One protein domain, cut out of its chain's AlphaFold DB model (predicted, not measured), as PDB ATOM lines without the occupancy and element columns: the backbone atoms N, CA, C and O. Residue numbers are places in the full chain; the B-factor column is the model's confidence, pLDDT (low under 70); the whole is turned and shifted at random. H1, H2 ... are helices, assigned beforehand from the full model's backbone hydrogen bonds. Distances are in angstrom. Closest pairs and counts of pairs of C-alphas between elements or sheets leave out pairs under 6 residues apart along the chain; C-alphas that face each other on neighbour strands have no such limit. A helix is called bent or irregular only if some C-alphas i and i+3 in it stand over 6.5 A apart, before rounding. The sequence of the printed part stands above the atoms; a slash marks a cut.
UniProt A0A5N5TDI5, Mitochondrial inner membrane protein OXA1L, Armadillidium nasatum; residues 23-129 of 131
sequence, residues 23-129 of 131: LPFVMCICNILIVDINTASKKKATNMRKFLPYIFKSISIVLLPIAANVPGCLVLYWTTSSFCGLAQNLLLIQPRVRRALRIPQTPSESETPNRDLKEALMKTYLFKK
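This is residues 23 to 129 of the 131 residues of the protein "Mitochondrial inner membrane protein OXA1L" of Armadillidium nasatum (UniProt A0A5N5TDI5). Three long helices lie side by side, with H1 between H2 and H3, and H5 packs slantwise on one end of H1. The short H4 turns off the end of H3, and residues 101 to 112, without a named element, lead from H4 to H5. The printed part has 107 residues with five named helices, H1 to H5 in chain order, and no named strand; the class is all helix. It is only just compact, close to loose, with a radius of gyration of the C-alphas of 15.4 A and spans of 44 by 32 by 25 A.

The longest helix by residues, H3, residues 72 to 93, touches H1, residues 23 to 40, at a shallow tilt of 22 degrees, the same way; their closest C-alphas, of Met 27 and Thr 79, are 4.7 A apart. H1 is the hub. It forms a helical hairpin with H2, residues 47 to 67: they touch at a shallow tilt of 8 degrees, opposite ways, closest at the C-alphas of Ile 32 and Lys 57, 5.6 A. H2 and H3 are close but not clearly touching. With residues 36 to 40 alone H1 touches residues 116 to 121 of H5, residues 113 to 127, at a steep tilt of 65 degrees; the closest C-alphas, of Ala 40 and Leu 117, are 5.8 A apart. Helix packing is mostly aligned, but only just: 2 of these 3 touching pairs are at a shallow tilt. H4, residues 95 to 100, and H3 touch only at the corner, and only just, with 3 pairs of C-alphas within 8 A, the closest those of Leu 92 and Arg 98, 6.3 A. H2 is apart from H4 and H5. Every O i to N i+4 pair is within hydrogen-bond range in H1, H3, H4 and H5, and 11 of 17 are in H2.

H3 is 31.2 A long, H2 31.5 A, H1 25.5 A and H5 20.7 A. H1 begins at C-alpha 23 (381.566, 132.102, 293.365), and H5 ends at C-alpha 127 (378.219, 116.522, 270.945). H2 is only just irregular: C-alphas 50 and 53 are 6.6 A apart.

The two C-alphas farthest apart, of Pro 71 and Pro 107, are 44.6 A apart. The printed part has no cut, and the link from H4 to H5 is long. Mean pLDDT of the printed part is 75.3, with residues 93 to 99 and 101 to 116 among those under 70.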
ATOM      1  N   LEU A  23     382.512 131.113 293.898       79.38
ATOM      2  CA  LEU A  23     381.566 132.102 293.365       79.38
ATOM      3  C   LEU A  23     381.883 132.520 291.919       79.38
ATOM      4  O   LEU A  23     380.965 132.466 291.096       79.38
ATOM      5  N   PRO A  24     383.136 132.869 291.550       80.81
ATOM      6  CA  PRO A  24     383.487 133.161 290.160       80.81
ATOM      7  C   PRO A  24     383.109 132.024 289.204       80.81
ATOM      8  O   PRO A  24     382.573 132.274 288.120       80.81
ATOM      9  N   PHE A  25     383.342 130.770 289.608       84.38
ATOM     10  CA  PHE A  25     382.987 129.600 288.805       84.38
ATOM     11  C   PHE A  25     381.474 129.453 288.638       84.38
ATOM     12  O   PHE A  25     381.002 129.272 287.514       84.38
ATOM     13  N   VAL A  26     380.703 129.575 289.722       85.12
ATOM     14  CA  VAL A  26     379.233 129.515 289.669       85.12
ATOM     15  C   VAL A  26     378.680 130.634 288.788       85.12
ATOM     16  O   VAL A  26     377.868 130.367 287.902       85.12
ATOM     17  N   MET A  27     379.165 131.865 288.956       86.06
ATOM     18  CA  MET A  27     378.797 133.007 288.116       86.06
ATOM     19  C   MET A  27     379.070 132.728 286.630       86.06
ATOM     20  O   MET A  27     378.203 132.956 285.783       86.06
ATOM     21  N   CYS A  28     380.258 132.206 286.309       87.50
ATOM     22  CA  CYS A  28     380.644 131.862 284.941       87.50
ATOM     23  C   CYS A  28     379.711 130.799 284.342       87.50
ATOM     24  O   CYS A  28     379.198 130.978 283.234       87.50
ATOM     25  N   ILE A  29     379.407 129.739 285.098       87.25
ATOM     26  CA  ILE A  29     378.468 128.689 284.682       87.25
ATOM     27  C   ILE A  29     377.071 129.275 284.442       87.25
ATOM     28  O   ILE A  29     376.481 129.021 283.391       87.25
ATOM     29  N   CYS A  30     376.551 130.098 285.358       86.38
ATOM     30  CA  CYS A  30     375.249 130.750 285.200       86.38
ATOM     31  C   CYS A  30     375.186 131.613 283.933       86.38
ATOM     32  O   CYS A  30     374.222 131.511 283.176       86.38
ATOM     33  N   ASN A  31     376.216 132.417 283.658       88.50
ATOM     34  CA  ASN A  31     376.263 133.261 282.461       88.50
ATOM     35  C   ASN A  31     376.316 132.438 281.166       88.50
ATOM     36  O   ASN A  31     375.603 132.749 280.209       88.50
ATOM     37  N   ILE A  32     377.087 131.346 281.137       86.94
ATOM     38  CA  ILE A  32     377.115 130.424 279.991       86.94
ATOM     39  C   ILE A  32     375.732 129.798 279.771       86.94
ATOM     40  O   ILE A  32     375.243 129.785 278.639       86.94
ATOM     41  N   LEU A  33     375.076 129.342 280.843       84.00
ATOM     42  CA  LEU A  33     373.729 128.773 280.774       84.00
ATOM     43  C   LEU A  33     372.712 129.789 280.256       84.00
ATOM     44  O   LEU A  33     371.922 129.447 279.382       84.00
ATOM     45  N   ILE A  34     372.754 131.042 280.721       84.25
ATOM     46  CA  ILE A  34     371.894 132.120 280.207       84.25
ATOM     47  C   ILE A  34     372.038 132.252 278.691       84.25
ATOM     48  O   ILE A  34     371.029 132.336 277.986       84.25
ATOM     49  N   VAL A  35     373.272 132.256 278.180       86.12
ATOM     50  CA  VAL A  35     373.547 132.378 276.741       86.12
ATOM     51  C   VAL A  35     373.005 131.174 275.969       86.12
ATOM     52  O   VAL A  35     372.378 131.359 274.922       86.12
ATOM     53  N   ASP A  36     373.193 129.958 276.480       82.12
ATOM     54  CA  ASP A  36     372.684 128.736 275.844       82.12
ATOM     55  C   ASP A  36     371.162 128.699 275.808       82.12
ATOM     56  O   ASP A  36     370.564 128.467 274.757       82.12
ATOM     57  N   ILE A  37     370.534 129.035 276.927       78.56
ATOM     58  CA  ILE A  37     369.087 129.131 277.083       78.56
ATOM     59  C   ILE A  37     368.498 130.171 276.115       78.56
ATOM     60  O   ILE A  37     367.518 129.904 275.412       78.56
ATOM     61  N   ASN A  38     369.135 131.340 276.010       80.19
ATOM     62  CA  ASN A  38     368.732 132.400 275.083       80.19
ATOM     63  C   ASN A  38     368.912 132.008 273.613       80.19
ATOM     64  O   ASN A  38     368.142 132.448 272.757       80.19
ATOM     65  N   THR A  39     369.931 131.207 273.312       79.69
ATOM     66  CA  THR A  39     370.213 130.737 271.951       79.69
ATOM     67  C   THR A  39     369.235 129.641 271.544       79.69
ATOM     68  O   THR A  39     368.655 129.719 270.463       79.69
ATOM     69  N   ALA A  40     368.986 128.670 272.426       73.81
ATOM     70  CA  ALA A  40     368.048 127.570 272.207       73.81
ATOM     71  C   ALA A  40     366.599 128.054 272.042       73.81
ATOM     72  O   ALA A  40     365.845 127.505 271.244       73.81
ATOM     73  N   SER A  41     366.223 129.132 272.735       67.38
ATOM     74  CA  SER A  41     364.875 129.711 272.636       67.38
ATOM     75  C   SER A  41     364.587 130.392 271.291       67.38
ATOM     76  O   SER A  41     363.434 130.688 270.982       67.38
ATOM     77  N   LYS A  42     365.605 130.667 270.462       70.31
ATOM     78  CA  LYS A  42     365.453 131.413 269.202       70.31
ATOM     79  C   LYS A  42     365.534 130.475 267.992       70.31
ATOM     80  O   LYS A  42     366.621 130.144 267.531       70.31
ATOM     81  N   LYS A  43     364.380 130.132 267.398       62.03
ATOM     82  CA  LYS A  43     364.285 129.254 266.208       62.03
ATOM     83  C   LYS A  43     364.990 129.776 264.945       62.03
ATOM     84  O   LYS A  43     365.447 128.979 264.133       62.03
ATOM     85  N   LYS A  44     365.075 131.099 264.743       62.34
ATOM     86  CA  LYS A  44     365.728 131.714 263.569       62.34
ATOM     87  C   LYS A  44     366.952 132.532 263.977       62.34
ATOM     88  O   LYS A  44     366.845 133.708 264.327       62.34
ATOM     89  N   ALA A  45     368.129 131.921 263.882       62.31
ATOM     90  CA  ALA A  45     369.401 132.627 263.993       62.31
ATOM     91  C   ALA A  45     369.938 132.977 262.596       62.31
ATOM     92  O   ALA A  45     370.326 132.099 261.825       62.31
ATOM     93  N   THR A  46     369.999 134.271 262.276       70.75
ATOM     94  CA  THR A  46     370.792 134.790 261.148       70.75
ATOM     95  C   THR A  46     372.256 134.365 261.317       70.75
ATOM     96  O   THR A  46     372.721 134.249 262.451       70.75
ATOM     97  N   ASN A  47     373.019 134.180 260.234       71.44
ATOM     98  CA  ASN A  47     374.423 133.736 260.314       71.44
ATOM     99  C   ASN A  47     375.284 134.599 261.259       71.44
ATOM    100  O   ASN A  47     376.069 134.059 262.030       71.44
ATOM    101  N   MET A  48     375.048 135.913 261.312       68.88
ATOM    102  CA  MET A  48     375.724 136.822 262.251       68.88
ATOM    103  C   MET A  48     375.363 136.560 263.727       68.88
ATOM    104  O   MET A  48     376.204 136.671 264.614       68.88
ATOM    105  N   ARG A  49     374.125 136.133 264.008       70.81
ATOM    106  CA  ARG A  49     373.653 135.811 265.366       70.81
ATOM    107  C   ARG A  49     374.176 134.469 265.881       70.81
ATOM    108  O   ARG A  49     374.071 134.225 267.076       70.81
ATOM    109  N   LYS A  50     374.758 133.625 265.017       76.56
ATOM    110  CA  LYS A  50     375.412 132.369 265.425       76.56
ATOM    111  C   LYS A  50     376.741 132.613 266.141       76.56
ATOM    112  O   LYS A  50     377.085 131.828 267.011       76.56
ATOM    113  N   PHE A  51     377.456 133.694 265.815       81.69
ATOM    114  CA  PHE A  51     378.733 134.043 266.456       81.69
ATOM    115  C   PHE A  51     378.558 134.713 267.820       81.69
ATOM    116  O   PHE A  51     379.355 134.504 268.730       81.69
ATOM    117  N   LEU A  52     377.479 135.477 267.978       84.50
ATOM    118  CA  LEU A  52     377.170 136.225 269.189       84.50
ATOM    119  C   LEU A  52     377.207 135.392 270.497       84.50
ATOM    120  O   LEU A  52     377.834 135.848 271.452       84.50
ATOM    121  N   PRO A  53     376.625 134.175 270.581       85.06
ATOM    122  CA  PRO A  53     376.729 133.359 271.790       85.06
ATOM    123  C   PRO A  53     378.158 132.896 272.092       85.06
ATOM    124  O   PRO A  53     378.529 132.831 273.260       85.06
ATOM    125  N   TYR A  54     378.987 132.623 271.079       87.44
ATOM    126  CA  TYR A  54     380.396 132.284 271.309       87.44
ATOM    127  C   TYR A  54     381.158 133.466 271.904       87.44
ATOM    128  O   TYR A  54     381.916 133.278 272.847       87.44
ATOM    129  N   ILE A  55     380.897 134.685 271.424       87.75
ATOM    130  CA  ILE A  55     381.495 135.907 271.978       87.75
ATOM    131  C   ILE A  55     381.090 136.081 273.446       87.75
ATOM    132  O   ILE A  55     381.958 136.255 274.296       87.75
ATOM    133  N   PHE A  56     379.799 135.976 273.775       86.44
ATOM    134  CA  PHE A  56     379.340 136.123 275.162       86.44
ATOM    135  C   PHE A  56     379.877 135.035 276.100       86.44
ATOM    136  O   PHE A  56     380.204 135.322 277.254       86.44
ATOM    137  N   LYS A  57     380.025 133.800 275.611       87.25
ATOM    138  CA  LYS A  57     380.683 132.724 276.365       87.25
ATOM    139  C   LYS A  57     382.161 133.030 276.601       87.25
ATOM    140  O   LYS A  57     382.618 132.896 277.731       87.25
ATOM    141  N   SER A  58     382.883 133.495 275.582       88.25
ATOM    142  CA  SER A  58     384.283 133.911 275.723       88.25
ATOM    143  C   SER A  58     384.432 135.060 276.718       88.25
ATOM    144  O   SER A  58     385.287 134.990 277.592       88.25
ATOM    145  N   ILE A  59     383.557 136.070 276.651       89.06
ATOM    146  CA  ILE A  59     383.522 137.167 277.628       89.06
ATOM    147  C   ILE A  59     383.319 136.610 279.038       89.06
ATOM    148  O   ILE A  59     384.055 136.988 279.938       89.06
ATOM    149  N   SER A  60     382.383 135.676 279.227       87.06
ATOM    150  CA  SER A  60     382.121 135.068 280.542       87.06
ATOM    151  C   SER A  60     383.346 134.333 281.101       87.06
ATOM    152  O   SER A  60     383.621 134.429 282.294       87.06
ATOM    153  N   ILE A  61     384.114 133.654 280.242       88.06
ATOM    154  CA  ILE A  61     385.361 132.972 280.626       88.06
ATOM    155  C   ILE A  61     386.458 133.983 280.975       88.06
ATOM    156  O   ILE A  61     387.153 133.798 281.967       88.06
ATOM    157  N   VAL A  62     386.604 135.064 280.207       88.69
ATOM    158  CA  VAL A  62     387.575 136.137 280.499       88.69
ATOM    159  C   VAL A  62     387.194 136.907 281.768       88.69
ATOM    160  O   VAL A  62     388.065 137.395 282.484       88.69
ATOM    161  N   LEU A  63     385.904 136.976 282.095       84.94
ATOM    162  CA  LEU A  63     385.418 137.606 283.318       84.94
ATOM    163  C   LEU A  63     385.716 136.772 284.576       84.94
ATOM    164  O   LEU A  63     385.725 137.328 285.668       84.94
ATOM    165  N   LEU A  64     385.994 135.471 284.438       85.00
ATOM    166  CA  LEU A  64     386.342 134.579 285.549       85.00
ATOM    167  C   LEU A  64     387.612 135.026 286.306       85.00
ATOM    168  O   LEU A  64     387.519 135.212 287.519       85.00
ATOM    169  N   PRO A  65     388.779 135.249 285.661       83.75
ATOM    170  CA  PRO A  65     389.960 135.753 286.359       83.75
ATOM    171  C   PRO A  65     389.754 137.172 286.896       83.75
ATOM    172  O   PRO A  65     390.292 137.496 287.945       83.75
ATOM    173  N   ILE A  66     388.944 138.011 286.245       84.25
ATOM    174  CA  ILE A  66     388.626 139.351 286.766       84.25
ATOM    175  C   ILE A  66     387.827 139.227 288.067       84.25
ATOM    176  O   ILE A  66     388.185 139.841 289.067       84.25
ATOM    177  N   ALA A  67     386.799 138.375 288.082       81.31
ATOM    178  CA  ALA A  67     386.020 138.067 289.276       81.31
ATOM    179  C   ALA A  67     386.886 137.469 290.400       81.31
ATOM    180  O   ALA A  67     386.654 137.758 291.566       81.31
ATOM    181  N   ALA A  68     387.921 136.699 290.062       80.06
ATOM    182  CA  ALA A  68     388.874 136.162 291.031       80.06
ATOM    183  C   ALA A  68     389.826 137.210 291.639       80.06
ATOM    184  O   ALA A  68     390.500 136.897 292.609       80.06
ATOM    185  N   ASN A  69     389.917 138.424 291.085       79.50
ATOM    186  CA  ASN A  69     390.813 139.483 291.574       79.50
ATOM    187  C   ASN A  69     390.074 140.651 292.253       79.50
ATOM    188  O   ASN A  69     390.713 141.567 292.765       79.50
ATOM    189  N   VAL A  70     388.739 140.653 292.246       80.88
ATOM    190  CA  VAL A  70     387.917 141.702 292.873       80.88
ATOM    191  C   VAL A  70     387.409 141.260 294.256       80.88
ATOM    192  O   VAL A  70     387.408 140.064 294.554       80.88
ATOM    193  N   PRO A  71     386.952 142.194 295.114       78.06
ATOM    194  CA  PRO A  71     386.433 141.855 296.440       78.06
ATOM    195  C   PRO A  71     385.244 140.888 296.373       78.06
ATOM    196  O   PRO A  71     384.359 141.044 295.523       78.06
ATOM    197  N   GLY A  72     385.171 139.934 297.306       73.38
ATOM    198  CA  GLY A  72     384.150 138.879 297.329       73.38
ATOM    199  C   GLY A  72     382.710 139.401 297.317       73.38
ATOM    200  O   GLY A  72     381.856 138.824 296.644       73.38
ATOM    201  N   CYS A  73     382.437 140.544 297.959       76.88
ATOM    202  CA  CYS A  73     381.131 141.217 297.914       76.88
ATOM    203  C   CYS A  73     380.659 141.526 296.480       76.88
ATOM    204  O   CYS A  73     379.490 141.328 296.140       76.88
ATOM    205  N   LEU A  74     381.571 141.968 295.609       81.38
ATOM    206  CA  LEU A  74     381.243 142.296 294.223       81.38
ATOM    207  C   LEU A  74     380.936 141.032 293.413       81.38
ATOM    208  O   LEU A  74     379.972 141.006 292.647       81.38
ATOM    209  N   VAL A  75     381.706 139.963 293.630       81.19
ATOM    210  CA  VAL A  75     381.468 138.660 292.993       81.19
ATOM    211  C   VAL A  75     380.139 138.071 293.447       81.19
ATOM    212  O   VAL A  75     379.394 137.535 292.630       81.19
ATOM    213  N   LEU A  76     379.799 138.201 294.728       80.12
ATOM    214  CA  LEU A  76     378.519 137.764 295.272       80.12
ATOM    215  C   LEU A  76     377.350 138.523 294.634       80.12
ATOM    216  O   LEU A  76     376.361 137.910 294.221       80.12
ATOM    217  N   TYR A  77     377.482 139.845 294.500       84.06
ATOM    218  CA  TYR A  77     376.507 140.675 293.797       84.06
ATOM    219  C   TYR A  77     376.338 140.221 292.342       84.06
ATOM    220  O   TYR A  77     375.211 139.992 291.894       84.06
ATOM    221  N   TRP A  78     377.439 140.018 291.613       85.12
ATOM    222  CA  TRP A  78     377.386 139.539 290.231       85.12
ATOM    223  C   TRP A  78     376.792 138.135 290.121       85.12
ATOM    224  O   TRP A  78     375.948 137.905 289.261       85.12
ATOM    225  N   THR A  79     377.143 137.226 291.026       83.94
ATOM    226  CA  THR A  79     376.597 135.863 291.071       83.94
ATOM    227  C   THR A  79     375.092 135.887 291.303       83.94
ATOM    228  O   THR A  79     374.342 135.240 290.576       83.94
ATOM    229  N   THR A  80     374.634 136.680 292.273       83.69
ATOM    230  CA  THR A  80     373.208 136.815 292.598       83.69
ATOM    231  C   THR A  80     372.441 137.446 291.439       83.69
ATOM    232  O   THR A  80     371.378 136.959 291.061       83.69
ATOM    233  N   SER A  81     372.999 138.487 290.816       86.00
ATOM    234  CA  SER A  81     372.412 139.137 289.642       86.00
ATOM    235  C   SER A  81     372.298 138.175 288.453       86.00
ATOM    236  O   SER A  81     371.221 138.035 287.870       86.00
ATOM    237  N   SER A  82     373.363 137.426 288.147       86.50
ATOM    238  CA  SER A  82     373.351 136.376 287.122       86.50
ATOM    239  C   SER A  82     372.346 135.274 287.449       86.50
ATOM    240  O   SER A  82     371.620 134.828 286.564       86.50
ATOM    241  N   PHE A  83     372.234 134.853 288.707       85.06
ATOM    242  CA  PHE A  83     371.246 133.858 289.119       85.06
ATOM    243  C   PHE A  83     369.808 134.364 288.932       85.06
ATOM    244  O   PHE A  83     368.976 133.665 288.352       85.06
ATOM    245  N   CYS A  84     369.522 135.604 289.331       85.31
ATOM    246  CA  CYS A  84     368.236 136.252 289.076       85.31
ATOM    247  C   CYS A  84     367.946 136.363 287.572       85.31
ATOM    248  O   CYS A  84     366.837 136.054 287.139       85.31
ATOM    249  N   GLY A  85     368.937 136.732 286.757       83.38
ATOM    250  CA  GLY A  85     368.813 136.771 285.299       83.38
ATOM    251  C   GLY A  85     368.556 135.391 284.684       83.38
ATOM    252  O   GLY A  85     367.743 135.257 283.767       83.38
ATOM    253  N   LEU A  86     369.191 134.338 285.202       82.69
ATOM    254  CA  LEU A  86     368.930 132.954 284.805       82.69
ATOM    255  C   LEU A  86     367.497 132.546 285.155       82.69
ATOM    256  O   LEU A  86     366.787 132.021 284.297       82.69
ATOM    257  N   ALA A  87     367.051 132.838 286.377       83.62
ATOM    258  CA  ALA A  87     365.689 132.567 286.817       83.62
ATOM    259  C   ALA A  87     364.664 133.295 285.937       83.62
ATOM    260  O   ALA A  87     363.710 132.677 285.472       83.62
ATOM    261  N   GLN A  88     364.893 134.573 285.623       81.81
ATOM    262  CA  GLN A  88     364.049 135.335 284.700       81.81
ATOM    263  C   GLN A  88     364.004 134.697 283.306       81.81
ATOM    264  O   GLN A  88     362.919 134.522 282.755       81.81
ATOM    265  N   ASN A  89     365.147 134.287 282.747       80.62
ATOM    266  CA  ASN A  89     365.187 133.613 281.445       80.62
ATOM    267  C   ASN A  89     364.414 132.285 281.455       80.62
ATOM    268  O   ASN A  89     363.651 132.014 280.529       80.62
ATOM    269  N   LEU A  90     364.558 131.481 282.510       75.12
ATOM    270  CA  LEU A  90     363.822 130.224 282.668       75.12
ATOM    271  C   LEU A  90     362.313 130.454 282.812       75.12
ATOM    272  O   LEU A  90     361.516 129.767 282.171       75.12
ATOM    273  N   LEU A  91     361.911 131.451 283.603       77.94
ATOM    274  CA  LEU A  91     360.508 131.832 283.761       77.94
ATOM    275  C   LEU A  91     359.901 132.301 282.438       77.94
ATOM    276  O   LEU A  91     358.774 131.928 282.116       77.94
ATOM    277  N   LEU A  92     360.648 133.067 281.644       70.56
ATOM    278  CA  LEU A  92     360.206 133.527 280.329       70.56
ATOM    279  C   LEU A  92     360.154 132.403 279.291       70.56
ATOM    280  O   LEU A  92     359.369 132.491 278.357       70.56
ATOM    281  N   ILE A  93     360.910 131.322 279.447       69.25
ATOM    282  CA  ILE A  93     360.762 130.144 278.579       69.25
ATOM    283  C   ILE A  93     359.496 129.365 278.899       69.25
ATOM    284  O   ILE A  93     358.920 128.732 278.014       69.25
ATOM    285  N   GLN A  94     359.024 129.423 280.143       68.19
ATOM    286  CA  GLN A  94     357.863 128.663 280.560       68.19
ATOM    287  C   GLN A  94     356.575 129.237 279.929       68.19
ATOM    288  O   GLN A  94     356.096 130.303 280.333       68.19
ATOM    289  N   PRO A  95     355.913 128.506 279.007       65.31
ATOM    290  CA  PRO A  95     354.730 129.011 278.306       65.31
ATOM    291  C   PRO A  95     353.549 129.257 279.257       65.31
ATOM    292  O   PRO A  95     352.714 130.120 279.001       65.31
ATOM    293  N   ARG A  96     353.501 128.551 280.399       64.62
ATOM    294  CA  ARG A  96     352.506 128.774 281.463       64.62
ATOM    295  C   ARG A  96     352.668 130.139 282.141       64.62
ATOM    296  O   ARG A  96     351.666 130.790 282.406       64.62
ATOM    297  N   VAL A  97     353.906 130.579 282.384       65.94
ATOM    298  CA  VAL A  97     354.196 131.879 283.016       65.94
ATOM    299  C   VAL A  97     353.920 133.007 282.030       65.94
ATOM    300  O   VAL A  97     353.249 133.975 282.373       65.94
ATOM    301  N   ARG A  98     354.322 132.847 280.766       66.88
ATOM    302  CA  ARG A  98     353.991 133.823 279.717       66.88
ATOM    303  C   ARG A  98     352.492 133.953 279.467       66.88
ATOM    304  O   ARG A  98     352.010 135.069 279.299       66.88
ATOM    305  N   ARG A  99     351.747 132.844 279.517       66.06
ATOM    306  CA  ARG A  99     350.280 132.857 279.421       66.06
ATOM    307  C   ARG A  99     349.632 133.524 280.640       66.06
ATOM    308  O   ARG A  99     348.693 134.290 280.457       66.06
ATOM    309  N   ALA A 100     350.158 133.301 281.848       72.62
ATOM    310  CA  ALA A 100     349.712 134.005 283.054       72.62
ATOM    311  C   ALA A 100     349.974 135.522 282.973       72.62
ATOM    312  O   ALA A 100     349.129 136.313 283.381       72.62
ATOM    313  N   LEU A 101     351.095 135.926 282.365       69.19
ATOM    314  CA  LEU A 101     351.466 137.326 282.121       69.19
ATOM    315  C   LEU A 101     350.850 137.929 280.841       69.19
ATOM    316  O   LEU A 101     351.191 139.051 280.478       69.19
ATOM    317  N   ARG A 102     349.948 137.213 280.150       66.94
ATOM    318  CA  ARG A 102     349.281 137.646 278.901       66.94
ATOM    319  C   ARG A 102     350.235 138.074 277.776       66.94
ATOM    320  O   ARG A 102     349.886 138.911 276.948       66.94
ATOM    321  N   ILE A 103     351.428 137.489 277.709       65.50
ATOM    322  CA  ILE A 103     352.389 137.792 276.643       65.50
ATOM    323  C   ILE A 103     351.937 137.069 275.356       65.50
ATOM    324  O   ILE A 103     351.822 135.839 275.376       65.50
ATOM    325  N   PRO A 104     351.669 137.789 274.243       56.78
ATOM    326  CA  PRO A 104     351.192 137.185 273.002       56.78
ATOM    327  C   PRO A 104     352.218 136.218 272.398       56.78
ATOM    328  O   PRO A 104     353.433 136.385 272.546       56.78
ATOM    329  N   GLN A 105     351.723 135.183 271.715       55.78
ATOM    330  CA  GLN A 105     352.573 134.211 271.030       55.78
ATOM    331  C   GLN A 105     353.291 134.892 269.864       55.78
ATOM    332  O   GLN A 105     352.658 135.412 268.947       55.78
ATOM    333  N   THR A 106     354.620 134.887 269.888       56.91
ATOM    334  CA  THR A 106     355.423 135.298 268.741       56.91
ATOM    335  C   THR A 106     355.603 134.103 267.794       56.91
ATOM    336  O   THR A 106     355.873 132.992 268.247       56.91
ATOM    337  N   PRO A 107     355.519 134.290 266.464       49.97
ATOM    338  CA  PRO A 107     355.573 133.202 265.471       49.97
ATOM    339  C   PRO A 107     356.924 132.463 265.394       49.97
ATOM    340  O   PRO A 107     357.102 131.552 264.592       49.97
ATOM    341  N   SER A 108     357.896 132.854 266.221       51.56
ATOM    342  CA  SER A 108     359.194 132.189 266.360       51.56
ATOM    343  C   SER A 108     359.207 131.110 267.452       51.56
ATOM    344  O   SER A 108     360.270 130.549 267.727       51.56
ATOM    345  N   GLU A 109     358.075 130.838 268.098       52.53
ATOM    346  CA  GLU A 109     358.014 129.937 269.243       52.53
ATOM    347  C   GLU A 109     357.836 128.466 268.886       52.53
ATOM    348  O   GLU A 109     357.381 128.088 267.804       52.53
ATOM    349  N   SER A 110     358.263 127.616 269.813       52.22
ATOM    350  CA  SER A 110     358.110 126.173 269.723       52.22
ATOM    351  C   SER A 110     356.921 125.671 270.511       52.22
ATOM    352  O   SER A 110     356.642 126.185 271.589       52.22
ATOM    353  N   GLU A 111     356.233 124.657 269.980       55.69
ATOM    354  CA  GLU A 111     355.100 124.012 270.653       55.69
ATOM    355  C   GLU A 111     355.524 123.348 271.975       55.69
ATOM    356  O   GLU A 111     354.705 123.211 272.883       55.69
ATOM    357  N   THR A 112     356.814 123.013 272.139       63.25
ATOM    358  CA  THR A 112     357.360 122.356 273.338       63.25
ATOM    359  C   THR A 112     358.649 123.002 273.882       63.25
ATOM    360  O   THR A 112     359.689 122.342 273.938       63.25
ATOM    361  N   PRO A 113     358.602 124.243 274.419       62.53
ATOM    362  CA  PRO A 113     359.794 125.022 274.794       62.53
ATOM    363  C   PRO A 113     360.748 124.305 275.761       62.53
ATOM    364  O   PRO A 113     361.965 124.355 275.607       62.53
ATOM    365  N   ASN A 114     360.199 123.579 276.740       63.50
ATOM    366  CA  ASN A 114     360.995 122.852 277.733       63.50
ATOM    367  C   ASN A 114     361.649 121.577 277.174       63.50
ATOM    368  O   ASN A 114     362.675 121.151 277.701       63.50
ATOM    369  N   ARG A 115     361.051 120.939 276.156       64.38
ATOM    370  CA  ARG A 115     361.634 119.747 275.513       64.38
ATOM    371  C   ARG A 115     362.731 120.176 274.552       64.38
ATOM    372  O   ARG A 115     363.835 119.663 274.660       64.38
ATOM    373  N   ASP A 116     362.472 121.204 273.753       68.44
ATOM    374  CA  ASP A 116     363.436 121.731 272.785       68.44
ATOM    375  C   ASP A 116     364.669 122.323 273.471       68.44
ATOM    376  O   ASP A 116     365.789 122.119 273.014       68.44
ATOM    377  N   LEU A 117     364.492 122.998 274.615       70.12
ATOM    378  CA  LEU A 117     365.615 123.464 275.428       70.12
ATOM    379  C   LEU A 117     366.438 122.293 275.974       70.12
ATOM    380  O   LEU A 117     367.664 122.316 275.888       70.12
ATOM    381  N   LYS A 118     365.782 121.267 276.532       68.94
ATOM    382  CA  LYS A 118     366.476 120.077 277.045       68.94
ATOM    383  C   LYS A 118     367.221 119.349 275.934       68.94
ATOM    384  O   LYS A 118     368.367 118.977 276.144       68.94
ATOM    385  N   GLU A 119     366.607 119.185 274.771       72.88
ATOM    386  CA  GLU A 119     367.222 118.548 273.607       72.88
ATOM    387  C   GLU A 119     368.371 119.381 273.039       72.88
ATOM    388  O   GLU A 119     369.425 118.825 272.737       72.88
ATOM    389  N   ALA A 120     368.230 120.706 272.954       71.44
ATOM    390  CA  ALA A 120     369.300 121.597 272.516       71.44
ATOM    391  C   ALA A 120     370.496 121.548 273.471       71.44
ATOM    392  O   ALA A 120     371.626 121.369 273.021       71.44
ATOM    393  N   LEU A 121     370.254 121.631 274.783       72.25
ATOM    394  CA  LEU A 121     371.302 121.503 275.796       72.25
ATOM    395  C   LEU A 121     371.945 120.117 275.723       72.25
ATOM    396  O   LEU A 121     373.161 120.012 275.596       72.25
ATOM    397  N   MET A 122     371.145 119.051 275.729       76.25
ATOM    398  CA  MET A 122     371.633 117.675 275.648       76.25
ATOM    399  C   MET A 122     372.475 117.464 274.391       76.25
ATOM    400  O   MET A 122     373.563 116.912 274.486       76.25
ATOM    401  N   LYS A 123     372.055 117.990 273.239       74.69
ATOM    402  CA  LYS A 123     372.842 117.953 272.006       74.69
ATOM    403  C   LYS A 123     374.150 118.726 272.150       74.69
ATOM    404  O   LYS A 123     375.193 118.183 271.819       74.69
ATOM    405  N   THR A 124     374.143 119.953 272.668       73.00
ATOM    406  CA  THR A 124     375.372 120.745 272.852       73.00
ATOM    407  C   THR A 124     376.356 120.084 273.821       73.00
ATOM    408  O   THR A 124     377.558 120.094 273.560       73.00
ATOM    409  N   TYR A 125     375.875 119.482 274.911       71.44
ATOM    410  CA  TYR A 125     376.727 118.822 275.905       71.44
ATOM    411  C   TYR A 125     377.184 117.422 275.470       71.44
ATOM    412  O   TYR A 125     378.338 117.071 275.709       71.44
ATOM    413  N   LEU A 126     376.340 116.636 274.793       71.75
ATOM    414  CA  LEU A 126     376.710 115.313 274.275       71.75
ATOM    415  C   LEU A 126     377.617 115.401 273.048       71.75
ATOM    416  O   LEU A 126     378.594 114.669 272.971       71.75
ATOM    417  N   PHE A 127     377.367 116.333 272.126       59.44
ATOM    418  CA  PHE A 127     378.219 116.522 270.945       59.44
ATOM    419  C   PHE A 127     379.618 117.037 271.318       59.44
ATOM    420  O   PHE A 127     380.576 116.841 270.579       59.44
ATOM    421  N   LYS A 128     379.757 117.669 272.493       55.62
ATOM    422  CA  LYS A 128     381.056 118.023 273.078       55.62
ATOM    423  C   LYS A 128     381.768 116.826 273.731       55.62
ATOM    424  O   LYS A 128     382.951 116.931 274.007       55.62
ATOM    425  N   LYS A 129     381.065 115.718 273.998       50.19
ATOM    426  CA  LYS A 129     381.622 114.496 274.606       50.19
ATOM    427  C   LYS A 129     382.202 113.521 273.568       50.19
ATOM    428  O   LYS A 129     383.013 112.684 273.938       50.19
TER     429      LYS A 129